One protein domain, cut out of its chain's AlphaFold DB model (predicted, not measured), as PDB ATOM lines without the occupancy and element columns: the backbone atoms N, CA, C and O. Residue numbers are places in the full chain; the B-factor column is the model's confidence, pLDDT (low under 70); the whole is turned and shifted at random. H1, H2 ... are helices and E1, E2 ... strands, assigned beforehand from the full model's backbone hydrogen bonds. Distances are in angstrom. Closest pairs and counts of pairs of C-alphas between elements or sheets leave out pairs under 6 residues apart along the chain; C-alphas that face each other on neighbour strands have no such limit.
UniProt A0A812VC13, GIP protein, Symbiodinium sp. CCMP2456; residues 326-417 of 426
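This is residues 326 to 417 of the 426 residues of the protein "GIP protein" of Symbiodinium sp. CCMP2456 (UniProt A0A812VC13). A twisted four-stranded sheet, with the long hairpin E3 and E4 at one edge, makes one part; past its other edge strand, E2, comes a small parallel pair, E1 and E6, with H2 alongside and H3 following directly on E6. The hairpin's tip, residues 382 to 387, sticks out. The printed part has 92 residues, with three named helices and six named strands in the order H1 H2 E1 E2 E3 E4 E5 E6 H3, and its class is mixed. The mixed larger sheet runs E2 E5 E4 E3; the whole is compact, with a radius of gyration of the C-alphas of 13.3 A and spans of 34 by 32 by 28 A.

H1, residues 326 to 329, is close to but not clearly touching H2, residues 333 to 344; their closest C-alphas, of Leu 326 and Lys 333, are 6.7 A apart. E1, residues 356 to 358, is parallel to E6, residues 407 to 409, with N 358 and O 408 within hydrogen-bond range at 2.9 A. The closest C-alphas of H2 and E6, those of Leu 336 and Ile 408, are 7.7 A apart. The closest C-alphas of E6 and E2, residues 365 to 367, are those of Ile 407 and Leu 365, at 4.8 A. E2 is parallel to E5, residues 398 to 400, with N 400 and O 366 at 2.8 A. E3, residues 377 to 383, E4, residues 386 to 392, and E5 form a meander, each strand the antiparallel neighbour of the one before; N 379 and O 390 are 2.8 A apart, N 399 and O 391 2.7 A. H3, residues 410 to 415, is near H2. In H2 and H3 every O i to N i+4 pair is within range; H1 is too short for one.

H1 begins at C-alpha 326 (-1.905, -30.890, -127.042). H2 is 16.4 A long, E3 18.2 A and E4 18.6 A. H3 ends at C-alpha 415 (2.690, -33.959, -131.411).

The C-alphas farthest apart, of Ala 328 and Ala 349, are 37.1 A apart. The printed part has no cut; the link from H2 to E1 is long. Confidence is under 70 in residues 326 to 331 and 343 to 354.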
ATOM      1  N   LEU A 326      -2.549 -31.664-128.103       54.91
ATOM      2  CA  LEU A 326      -1.905 -30.890-127.042       54.91
ATOM      3  C   LEU A 326      -2.840 -30.552-125.864       54.91
ATOM      4  O   LEU A 326      -2.424 -30.727-124.729       54.91
ATOM      5  N   GLU A 327      -4.090 -30.134-126.084       57.94
ATOM      6  CA  GLU A 327      -5.088 -29.905-125.018       57.94
ATOM      7  C   GLU A 327      -5.397 -31.185-124.224       57.94
ATOM      8  O   GLU A 327      -5.673 -31.122-123.028       57.94
ATOM      9  N   ALA A 328      -5.356 -32.356-124.870       54.41
ATOM     10  CA  ALA A 328      -5.552 -33.642-124.198       54.41
ATOM     11  C   ALA A 328      -4.325 -34.073-123.370       54.41
ATOM     12  O   ALA A 328      -4.491 -34.729-122.341       54.41
ATOM     13  N   PHE A 329      -3.118 -33.666-123.779       56.81
ATOM     14  CA  PHE A 329      -1.879 -33.794-122.997       56.81
ATOM     15  C   PHE A 329      -1.623 -32.606-122.048       56.81
ATOM     16  O   PHE A 329      -0.658 -32.622-121.288       56.81
ATOM     17  N   GLY A 330      -2.492 -31.590-122.065       63.78
ATOM     18  CA  GLY A 330      -2.399 -30.377-121.255       63.78
ATOM     19  C   GLY A 330      -1.359 -29.347-121.714       63.78
ATOM     20  O   GLY A 330      -1.117 -28.407-120.983       63.78
ATOM     21  N   ILE A 331      -0.732 -29.473-122.880       69.94
ATOM     22  CA  ILE A 331       0.431 -28.665-123.290       69.94
ATOM     23  C   ILE A 331       0.032 -27.221-123.660       69.94
ATOM     24  O   ILE A 331      -0.871 -27.013-124.474       69.94
ATOM     25  N   ASP A 332       0.758 -26.209-123.153       77.25
ATOM     26  CA  ASP A 332       0.609 -24.810-123.601       77.25
ATOM     27  C   ASP A 332       1.121 -24.635-125.040       77.25
ATOM     28  O   ASP A 332       2.284 -24.310-125.294       77.25
ATOM     29  N   LYS A 333       0.209 -24.821-125.996       76.31
ATOM     30  CA  LYS A 333       0.431 -24.616-127.431       76.31
ATOM     31  C   LYS A 333       0.893 -23.191-127.763       76.31
ATOM     32  O   LYS A 333       1.636 -23.017-128.727       76.31
ATOM     33  N   THR A 334       0.500 -22.181-126.981       78.25
ATOM     34  CA  THR A 334       0.867 -20.776-127.237       78.25
ATOM     35  C   THR A 334       2.312 -20.498-126.838       78.25
ATOM     36  O   THR A 334       3.080 -19.970-127.644       78.25
ATOM     37  N   TRP A 335       2.724 -20.936-125.642       83.81
ATOM     38  CA  TRP A 335       4.123 -20.878-125.227       83.81
ATOM     39  C   TRP A 335       5.007 -21.747-126.119       83.81
ATOM     40  O   TRP A 335       6.056 -21.276-126.544       83.81
ATOM     41  N   LEU A 336       4.602 -22.983-126.427       81.88
ATOM     42  CA  LEU A 336       5.451 -23.917-127.164       81.88
ATOM     43  C   LEU A 336       5.767 -23.401-128.574       81.88
ATOM     44  O   LEU A 336       6.924 -23.427-128.992       81.88
ATOM     45  N   LEU A 337       4.770 -22.856-129.282       80.06
ATOM     46  CA  LEU A 337       4.994 -22.194-130.569       80.06
ATOM     47  C   LEU A 337       5.862 -20.937-130.419       80.06
ATOM     48  O   LEU A 337       6.780 -20.744-131.214       80.06
ATOM     49  N   SER A 338       5.640 -20.120-129.382       77.38
ATOM     50  CA  SER A 338       6.484 -18.949-129.105       77.38
ATOM     51  C   SER A 338       7.944 -19.338-128.855       77.38
ATOM     52  O   SER A 338       8.835 -18.724-129.428       77.38
ATOM     53  N   ALA A 339       8.203 -20.373-128.053       75.81
ATOM     54  CA  ALA A 339       9.545 -20.841-127.719       75.81
ATOM     55  C   ALA A 339      10.280 -21.414-128.942       75.81
ATOM     56  O   ALA A 339      11.460 -21.129-129.134       75.81
ATOM     57  N   VAL A 340       9.579 -22.161-129.805       76.69
ATOM     58  CA  VAL A 340      10.127 -22.643-131.086       76.69
ATOM     59  C   VAL A 340      10.464 -21.476-132.020       76.69
ATOM     60  O   VAL A 340      11.535 -21.479-132.625       76.69
ATOM     61  N   VAL A 341       9.600 -20.459-132.120       74.62
ATOM     62  CA  VAL A 341       9.854 -19.272-132.956       74.62
ATOM     63  C   VAL A 341      11.026 -18.446-132.415       74.62
ATOM     64  O   VAL A 341      11.924 -18.118-133.187       74.62
ATOM     65  N   SER A 342      11.081 -18.172-131.107       70.25
ATOM     66  CA  SER A 342      12.196 -17.445-130.477       70.25
ATOM     67  C   SER A 342      13.535 -18.170-130.642       70.25
ATOM     68  O   SER A 342      14.522 -17.543-131.013       70.25
ATOM     69  N   ALA A 343      13.566 -19.494-130.461       66.62
ATOM     70  CA  ALA A 343      14.773 -20.293-130.679       66.62
ATOM     71  C   ALA A 343      15.186 -20.390-132.165       66.62
ATOM     72  O   ALA A 343      16.343 -20.688-132.455       66.62
ATOM     73  N   SER A 344      14.260 -20.139-133.100       64.19
ATOM     74  CA  SER A 344      14.526 -20.133-134.547       64.19
ATOM     75  C   SER A 344      14.977 -18.768-135.081       64.19
ATOM     76  O   SER A 344      15.630 -18.723-136.118       64.19
ATOM     77  N   ASN A 345      14.634 -17.672-134.396       61.16
ATOM     78  CA  ASN A 345      14.959 -16.294-134.781       61.16
ATOM     79  C   ASN A 345      15.415 -15.480-133.546       61.16
ATOM     80  O   ASN A 345      14.634 -14.693-132.999       61.16
ATOM     81  N   PRO A 346      16.673 -15.639-133.088       59.47
ATOM     82  CA  PRO A 346      17.246 -14.773-132.062       59.47
ATOM     83  C   PRO A 346      17.393 -13.345-132.612       59.47
ATOM     84  O   PRO A 346      18.141 -13.102-133.557       59.47
ATOM     85  N   ALA A 347      16.666 -12.393-132.021       55.34
ATOM     86  CA  ALA A 347      16.579 -11.013-132.513       55.34
ATOM     87  C   ALA A 347      17.877 -10.195-132.348       55.34
ATOM     88  O   ALA A 347      18.010  -9.122-132.934       55.34
ATOM     89  N   SER A 348      18.839 -10.689-131.566       47.78
ATOM     90  CA  SER A 348      20.180 -10.120-131.449       47.78
ATOM     91  C   SER A 348      21.214 -11.234-131.240       47.78
ATOM     92  O   SER A 348      20.884 -12.333-130.793       47.78
ATOM     93  N   ALA A 349      22.487 -10.946-131.530       48.88
ATOM     94  CA  ALA A 349      23.588 -11.880-131.277       48.88
ATOM     95  C   ALA A 349      23.898 -12.074-129.775       48.88
ATOM     96  O   ALA A 349      24.613 -13.011-129.421       48.88
ATOM     97  N   SER A 350      23.377 -11.203-128.903       47.81
ATOM     98  CA  SER A 350      23.524 -11.274-127.444       47.81
ATOM     99  C   SER A 350      22.373 -12.017-126.759       47.81
ATOM    100  O   SER A 350      22.610 -12.739-125.794       47.81
ATOM    101  N   ASP A 351      21.145 -11.911-127.274       51.38
ATOM    102  CA  ASP A 351      19.931 -12.497-126.681       51.38
ATOM    103  C   ASP A 351      19.695 -13.938-127.165       51.38
ATOM    104  O   ASP A 351      18.607 -14.317-127.611       51.38
ATOM    105  N   MET A 352      20.749 -14.757-127.085       48.28
ATOM    106  CA  MET A 352      20.786 -16.146-127.552       48.28
ATOM    107  C   MET A 352      20.024 -17.097-126.616       48.28
ATOM    108  O   MET A 352      20.578 -17.987-125.970       48.28
ATOM    109  N   SER A 353      18.707 -16.900-126.578       60.38
ATOM    110  CA  SER A 353      17.700 -17.675-125.845       60.38
ATOM    111  C   SER A 353      17.437 -19.052-126.481       60.38
ATOM    112  O   SER A 353      16.309 -19.425-126.804       60.38
ATOM    113  N   TYR A 354      18.501 -19.841-126.657       68.94
ATOM    114  CA  TYR A 354      18.434 -21.192-127.212       68.94
ATOM    115  C   TYR A 354      17.623 -22.143-126.320       68.94
ATOM    116  O   TYR A 354      18.109 -22.626-125.289       68.94
ATOM    117  N   ALA A 355      16.410 -22.477-126.762       82.06
ATOM    118  CA  ALA A 355      15.633 -23.564-126.186       82.06
ATOM    119  C   ALA A 355      16.287 -24.920-126.505       82.06
ATOM    120  O   ALA A 355      16.511 -25.270-127.666       82.06
ATOM    121  N   LEU A 356      16.579 -25.700-125.468       86.94
ATOM    122  CA  LEU A 356      17.123 -27.045-125.571       86.94
ATOM    123  C   LEU A 356      16.003 -28.032-125.915       86.94
ATOM    124  O   LEU A 356      15.114 -28.283-125.102       86.94
ATOM    125  N   VAL A 357      16.059 -28.628-127.106       89.12
ATOM    126  CA  VAL A 357      15.169 -29.739-127.465       89.12
ATOM    127  C   VAL A 357      15.725 -31.029-126.867       89.12
ATOM    128  O   VAL A 357      16.697 -31.581-127.382       89.12
ATOM    129  N   ASP A 358      15.116 -31.522-125.788       86.06
ATOM    130  CA  ASP A 358      15.530 -32.769-125.143       86.06
ATOM    131  C   ASP A 358      14.585 -33.929-125.496       86.06
ATOM    132  O   ASP A 358      13.378 -33.894-125.254       86.06
ATOM    133  N   SER A 359      15.156 -35.008-126.033       84.94
ATOM    134  CA  SER A 359      14.464 -36.296-126.216       84.94
ATOM    135  C   SER A 359      14.262 -37.063-124.903       84.94
ATOM    136  O   SER A 359      13.568 -38.082-124.864       84.94
ATOM    137  N   GLY A 360      14.910 -36.605-123.833       84.44
ATOM    138  CA  GLY A 360      14.928 -37.222-122.525       84.44
ATOM    139  C   GLY A 360      13.941 -36.681-121.500       84.44
ATOM    140  O   GLY A 360      13.675 -37.412-120.539       84.44
ATOM    141  N   ALA A 361      13.423 -35.471-121.709       86.38
ATOM    142  CA  ALA A 361      12.484 -34.778-120.840       86.38
ATOM    143  C   ALA A 361      11.039 -35.244-121.074       86.38
ATOM    144  O   ALA A 361      10.621 -35.487-122.204       86.38
ATOM    145  N   THR A 362      10.261 -35.336-119.995       84.75
ATOM    146  CA  THR A 362       8.814 -35.627-120.026       84.75
ATOM    147  C   THR A 362       7.951 -34.366-119.969       84.75
ATOM    148  O   THR A 362       6.781 -34.403-120.334       84.75
ATOM    149  N   ASN A 363       8.528 -33.257-119.506       89.31
ATOM    150  CA  ASN A 363       7.863 -31.993-119.216       89.31
ATOM    151  C   ASN A 363       8.760 -30.860-119.723       89.31
ATOM    152  O   ASN A 363       9.981 -30.939-119.571       89.31
ATOM    153  N   GLY A 364       8.180 -29.817-120.316       90.38
ATOM    154  CA  GLY A 364       8.931 -28.605-120.645       90.38
ATOM    155  C   GLY A 364       9.357 -27.847-119.391       90.38
ATOM    156  O   GLY A 364       8.672 -27.920-118.374       90.38
ATOM    157  N   LEU A 365      10.474 -27.124-119.478       90.88
ATOM    158  CA  LEU A 365      10.985 -26.237-118.429       90.88
ATOM    159  C   LEU A 365      11.102 -24.817-118.978       90.88
ATOM    160  O   LEU A 365      11.626 -24.622-120.076       90.88
ATOM    161  N   ARG A 366      10.657 -23.827-118.207       90.94
ATOM    162  CA  ARG A 366      10.830 -22.399-118.507       90.94
ATOM    163  C   ARG A 366      10.847 -21.557-117.238       90.94
ATOM    164  O   ARG A 366      10.495 -22.035-116.167       90.94
ATOM    165  N   GLU A 367      11.173 -20.279-117.370       90.44
ATOM    166  CA  GLU A 367      10.917 -19.289-116.324       90.44
ATOM    167  C   GLU A 367       9.400 -19.048-116.149       90.44
ATOM    168  O   GLU A 367       8.611 -19.144-117.104       90.44
ATOM    169  N   ALA A 368       8.973 -18.788-114.913       89.94
ATOM    170  CA  ALA A 368       7.590 -18.445-114.591       89.94
ATOM    171  C   ALA A 368       7.208 -17.069-115.161       89.94
ATOM    172  O   ALA A 368       8.008 -16.135-115.137       89.94
ATOM    173  N   ARG A 369       5.966 -16.902-115.639       87.00
ATOM    174  CA  ARG A 369       5.460 -15.555-115.964       87.00
ATOM    175  C   ARG A 369       5.123 -14.795-114.667       87.00
ATOM    176  O   ARG A 369       4.794 -15.438-113.666       87.00
ATOM    177  N   PRO A 370       5.146 -13.448-114.654       85.38
ATOM    178  CA  PRO A 370       4.738 -12.664-113.485       85.38
ATOM    179  C   PRO A 370       3.344 -13.069-112.978       85.38
ATOM    180  O   PRO A 370       2.389 -13.095-113.753       85.38
ATOM    181  N   GLY A 371       3.240 -13.420-111.692       84.81
ATOM    182  CA  GLY A 371       2.009 -13.910-111.054       84.81
ATOM    183  C   GLY A 371       1.611 -15.362-111.374       84.81
ATOM    184  O   GLY A 371       0.672 -15.875-110.775       84.81
ATOM    185  N   GLU A 372       2.312 -16.061-112.275       88.31
ATOM    186  CA  GLU A 372       2.062 -17.487-112.538       88.31
ATOM    187  C   GLU A 372       2.576 -18.355-111.379       88.31
ATOM    188  O   GLU A 372       1.892 -19.284-110.949       88.31
ATOM    189  N   TRP A 373       3.749 -18.019-110.832       87.38
ATOM    190  CA  TRP A 373       4.404 -18.755-109.746       87.38
ATOM    191  C   TRP A 373       3.470 -18.999-108.549       87.38
ATOM    192  O   TRP A 373       3.236 -20.145-108.172       87.38
ATOM    193  N   ASP A 374       2.835 -17.948-108.030       87.38
ATOM    194  CA  ASP A 374       1.977 -18.018-106.835       87.38
ATOM    195  C   ASP A 374       0.678 -18.820-107.054       87.38
ATOM    196  O   ASP A 374       0.030 -19.248-106.101       87.38
ATOM    197  N   SER A 375       0.295 -19.034-108.318       84.38
ATOM    198  CA  SER A 375      -0.911 -19.772-108.721       84.38
ATOM    199  C   SER A 375      -0.677 -21.266-108.990       84.38
ATOM    200  O   SER A 375      -1.618 -21.985-109.333       84.38
ATOM    201  N   THR A 376       0.568 -21.741-108.881       87.94
ATOM    202  CA  THR A 376       0.999 -23.060-109.377       87.94
ATOM    203  C   THR A 376       1.578 -23.951-108.279       87.94
ATOM    204  O   THR A 376       1.926 -23.490-107.195       87.94
ATOM    205  N   GLN A 377       1.612 -25.266-108.519       87.00
ATOM    206  CA  GLN A 377       1.931 -26.239-107.474       87.00
ATOM    207  C   GLN A 377       3.444 -26.445-107.348       87.00
ATOM    208  O   GLN A 377       4.077 -26.912-108.293       87.00
ATOM    209  N   ALA A 378       4.001 -26.183-106.164       90.56
ATOM    210  CA  ALA A 378       5.381 -26.524-105.821       90.56
ATOM    211  C   ALA A 378       5.630 -28.044-105.865       90.56
ATOM    212  O   ALA A 378       4.850 -28.838-105.326       90.56
ATOM    213  N   ILE A 379       6.734 -28.447-106.497       90.38
ATOM    214  CA  ILE A 379       7.212 -29.828-106.616       90.38
ATOM    215  C   ILE A 379       8.736 -29.846-106.428       90.38
ATOM    216  O   ILE A 379       9.474 -29.096-107.066       90.38
ATOM    217  N   GLN A 380       9.225 -30.750-105.578       87.62
ATOM    218  CA  GLN A 380      10.658 -31.022-105.464       87.62
ATOM    219  C   GLN A 380      11.116 -31.983-106.566       87.62
ATOM    220  O   GLN A 380      10.487 -33.015-106.810       87.62
ATOM    221  N   VAL A 381      12.221 -31.638-107.223       84.69
ATOM    222  CA  VAL A 381      12.799 -32.368-108.353       84.69
ATOM    223  C   VAL A 381      14.256 -32.708-108.046       84.69
ATOM    224  O   VAL A 381      15.071 -31.824-107.779       84.69
ATOM    225  N   ASP A 382      14.594 -33.997-108.112       78.94
ATOM    226  CA  ASP A 382      15.967 -34.487-107.966       78.94
ATOM    227  C   ASP A 382      16.796 -34.137-109.215       78.94
ATOM    228  O   ASP A 382      16.683 -34.783-110.264       78.94
ATOM    229  N   LEU A 383      17.657 -33.125-109.107       80.12
ATOM    230  CA  LEU A 383      18.666 -32.794-110.112       80.12
ATOM    231  C   LEU A 383      19.972 -33.553-109.834       80.12
ATOM    232  O   LEU A 383      20.245 -34.013-108.726       80.12
ATOM    233  N   ALA A 384      20.851 -33.629-110.837       74.81
ATOM    234  CA  ALA A 384      22.164 -34.267-110.691       74.81
ATOM    235  C   ALA A 384      23.091 -33.569-109.665       74.81
ATOM    236  O   ALA A 384      24.081 -34.159-109.239       74.81
ATOM    237  N   SER A 385      22.778 -32.326-109.286       74.75
ATOM    238  CA  SER A 385      23.502 -31.498-108.314       74.75
ATOM    239  C   SER A 385      22.859 -31.450-106.918       74.75
ATOM    240  O   SER A 385      23.475 -30.908-106.002       74.75
ATOM    241  N   GLY A 386      21.647 -31.987-106.737       81.69
ATOM    242  CA  GLY A 386      20.867 -31.875-105.499       81.69
ATOM    243  C   GLY A 386      19.364 -31.747-105.766       81.69
ATOM    244  O   GLY A 386      18.919 -31.867-106.903       81.69
ATOM    245  N   VAL A 387      18.577 -31.486-104.723       83.62
ATOM    246  CA  VAL A 387      17.128 -31.246-104.854       83.62
ATOM    247  C   VAL A 387      16.885 -29.779-105.208       83.62
ATOM    248  O   VAL A 387      17.445 -28.895-104.559       83.62
ATOM    249  N   ALA A 388      16.034 -29.517-106.199       84.44
ATOM    250  CA  ALA A 388      15.529 -28.183-106.514       84.44
ATOM    251  C   ALA A 388      14.006 -28.126-106.344       84.44
ATOM    252  O   ALA A 388      13.311 -29.109-106.593       84.44
ATOM    253  N   GLU A 389      13.487 -26.969-105.943       88.50
ATOM    254  CA  GLU A 389      12.051 -26.699-105.909       88.50
ATOM    255  C   GLU A 389      11.653 -25.946-107.182       88.50
ATOM    256  O   GLU A 389      12.207 -24.892-107.498       88.50
ATOM    257  N   LEU A 390      10.726 -26.526-107.940       90.88
ATOM    258  CA  LEU A 390      10.164 -25.972-109.169       90.88
ATOM    259  C   LEU A 390       8.642 -25.999-109.051       90.88
ATOM    260  O   LEU A 390       8.082 -26.860-108.376       90.88
ATOM    261  N   HIS A 391       7.952 -25.082-109.716       93.00
ATOM    262  CA  HIS A 391       6.491 -25.125-109.766       93.00
ATOM    263  C   HIS A 391       6.022 -25.867-111.020       93.00
ATOM    264  O   HIS A 391       6.713 -25.885-112.034       93.00
ATOM    265  N   VAL A 392       4.843 -26.483-110.977       90.94
ATOM    266  CA  VAL A 392       4.172 -27.046-112.155       90.94
ATOM    267  C   VAL A 392       2.833 -26.355-112.341       90.94
ATOM    268  O   VAL A 392       2.010 -26.289-111.423       90.94
ATOM    269  N   ASN A 393       2.614 -25.829-113.547       88.81
ATOM    270  CA  ASN A 393       1.331 -25.246-113.912       88.81
ATOM    271  C   ASN A 393       0.290 -26.322-114.261       88.81
ATOM    272  O   ASN A 393       0.620 -27.488-114.482       88.81
ATOM    273  N   GLY A 394      -0.988 -25.937-114.356       84.19
ATOM    274  CA  GLY A 394      -2.079 -26.854-114.739       84.19
ATOM    275  C   GLY A 394      -1.926 -27.488-116.133       84.19
ATOM    276  O   GLY A 394      -2.718 -28.349-116.505       84.19
ATOM    277  N   GLN A 395      -0.901 -27.071-116.880       82.00
ATOM    278  CA  GLN A 395      -0.498 -27.536-118.203       82.00
ATOM    279  C   GLN A 395       0.782 -28.402-118.166       82.00
ATOM    280  O   GLN A 395       1.472 -28.573-119.172       82.00
ATOM    281  N   GLY A 396       1.150 -28.929-116.990       84.38
ATOM    282  CA  GLY A 396       2.251 -29.885-116.822       84.38
ATOM    283  C   GLY A 396       3.646 -29.334-117.141       84.38
ATOM    284  O   GLY A 396       4.596 -30.111-117.237       84.38
ATOM    285  N   THR A 397       3.786 -28.020-117.321       89.25
ATOM    286  CA  THR A 397       5.064 -27.364-117.618       89.25
ATOM    287  C   THR A 397       5.751 -26.985-116.310       89.25
ATOM    288  O   THR A 397       5.123 -26.390-115.431       89.25
ATOM    289  N   LEU A 398       7.034 -27.332-116.184       92.31
ATOM    290  CA  LEU A 398       7.887 -26.932-115.071       92.31
ATOM    291  C   LEU A 398       8.257 -25.452-115.200       92.31
ATOM    292  O   LEU A 398       8.674 -24.978-116.261       92.31
ATOM    293  N   LEU A 399       8.132 -24.746-114.087       92.94
ATOM    294  CA  LEU A 399       8.428 -23.338-113.927       92.94
ATOM    295  C   LEU A 399       9.620 -23.173-112.982       92.94
ATOM    296  O   LEU A 399       9.650 -23.754-111.897       92.94
ATOM    297  N   SER A 400      10.575 -22.352-113.398       90.50
ATOM    298  CA  SER A 400      11.710 -21.879-112.609       90.50
ATOM    299  C   SER A 400      11.415 -20.478-112.048       90.50
ATOM    300  O   SER A 400      10.862 -19.653-112.783       90.50
ATOM    301  N   PRO A 401      11.811 -20.164-110.797       87.94
ATOM    302  CA  PRO A 401      11.680 -18.827-110.204       87.94
ATOM    303  C   PRO A 401      12.795 -17.865-110.656       87.94
ATOM    304  O   PRO A 401      12.949 -16.772-110.115       87.94
ATOM    305  N   SER A 402      13.652 -18.297-111.580       86.62
ATOM    306  CA  SER A 402      14.784 -17.534-112.106       86.62
ATOM    307  C   SER A 402      15.103 -17.976-113.529       86.62
ATOM    308  O   SER A 402      14.847 -19.130-113.890       86.62
ATOM    309  N   SER A 403      15.720 -17.088-114.306       84.19
ATOM    310  CA  SER A 403      16.123 -17.316-115.695       84.19
ATOM    311  C   SER A 403      16.857 -18.646-115.870       84.19
ATOM    312  O   SER A 403      17.964 -18.835-115.358       84.19
ATOM    313  N   CYS A 404      16.241 -19.571-116.602       84.75
ATOM    314  CA  CYS A 404      16.776 -20.900-116.875       84.75
ATOM    315  C   CYS A 404      16.864 -21.145-118.383       84.75
ATOM    316  O   CYS A 404      16.140 -20.529-119.167       84.75
ATOM    317  N   GLN A 405      17.701 -22.097-118.806       85.94
ATOM    318  CA  GLN A 405      17.602 -22.590-120.176       85.94
ATOM    319  C   GLN A 405      16.224 -23.235-120.369       85.94
ATOM    320  O   GLN A 405      15.821 -24.107-119.595       85.94
ATOM    321  N   VAL A 406      15.500 -22.790-121.392       89.00
ATOM    322  CA  VAL A 406      14.205 -23.365-121.758       89.00
ATOM    323  C   VAL A 406      14.427 -24.789-122.261       89.00
ATOM    324  O   VAL A 406      15.275 -24.995-123.125       89.00
ATOM    325  N   ILE A 407      13.666 -25.764-121.761       89.94
ATOM    326  CA  ILE A 407      13.693 -27.149-122.251       89.94
ATOM    327  C   ILE A 407      12.361 -27.462-122.926       89.94
ATOM    328  O   ILE A 407      11.296 -27.275-122.336       89.94
ATOM    329  N   ILE A 408      12.430 -27.976-124.151       90.38
ATOM    330  CA  ILE A 408      11.285 -28.445-124.929       90.38
ATOM    331  C   ILE A 408      11.398 -29.969-125.090       90.38
ATOM    332  O   ILE A 408      12.376 -30.438-125.676       90.38
ATOM    333  N   PRO A 409      10.415 -30.767-124.632       89.94
ATOM    334  CA  PRO A 409      10.386 -32.200-124.886       89.94
ATOM    335  C   PRO A 409      10.232 -32.472-126.381       89.94
ATOM    336  O   PRO A 409       9.292 -31.987-127.015       89.94
ATOM    337  N   ALA A 410      11.104 -33.301-126.956       86.88
ATOM    338  CA  ALA A 410      11.030 -33.644-128.379       86.88
ATOM    339  C   ALA A 410       9.685 -34.303-128.765       86.88
ATOM    340  O   ALA A 410       9.232 -34.159-129.899       86.88
ATOM    341  N   GLY A 411       9.016 -34.976-127.817       84.88
ATOM    342  CA  GLY A 411       7.666 -35.519-128.003       84.88
ATOM    343  C   GLY A 411       6.617 -34.444-128.316       84.88
ATOM    344  O   GLY A 411       5.863 -34.599-129.271       84.88
ATOM    345  N   TRP A 412       6.640 -33.311-127.603       85.94
ATOM    346  CA  TRP A 412       5.682 -32.212-127.801       85.94
ATOM    347  C   TRP A 412       5.823 -31.567-129.194       85.94
ATOM    348  O   TRP A 412       4.841 -31.117-129.783       85.94
ATOM    349  N   LEU A 413       7.033 -31.574-129.769       82.94
ATOM    350  CA  LEU A 413       7.271 -31.136-131.151       82.94
ATOM    351  C   LEU A 413       6.694 -32.126-132.175       82.94
ATOM    352  O   LEU A 413       6.070 -31.711-133.151       82.94
ATOM    353  N   ILE A 414       6.847 -33.433-131.940       82.00
ATOM    354  CA  ILE A 414       6.270 -34.478-132.800       82.00
ATOM    355  C   ILE A 414       4.732 -34.425-132.758       82.00
ATOM    356  O   ILE A 414       4.091 -34.568-133.799       82.00
ATOM    357  N   GLU A 415       4.139 -34.151-131.594       78.75
ATOM    358  CA  GLU A 415       2.690 -33.959-131.411       78.75
ATOM    359  C   GLU A 415       2.158 -32.687-132.093       78.75
ATOM    360  O   GLU A 415       1.055 -32.705-132.639       78.75
ATOM    361  N   LEU A 416       2.963 -31.618-132.176       72.31
ATOM    362  CA  LEU A 416       2.700 -30.460-133.049       72.31
ATOM    363  C   LEU A 416       2.821 -30.777-134.555       72.31
ATOM    364  O   LEU A 416       2.582 -29.902-135.387       72.31
ATOM    365  N   GLY A 417       3.214 -31.998-134.931       72.88
ATOM    366  CA  GLY A 417       3.473 -32.391-136.317       72.88
ATOM    367  C   GLY A 417       4.809 -31.883-136.873       72.88
ATOM    368  O   GLY A 417       5.055 -32.017-138.076       72.88
TER     369      GLY A 417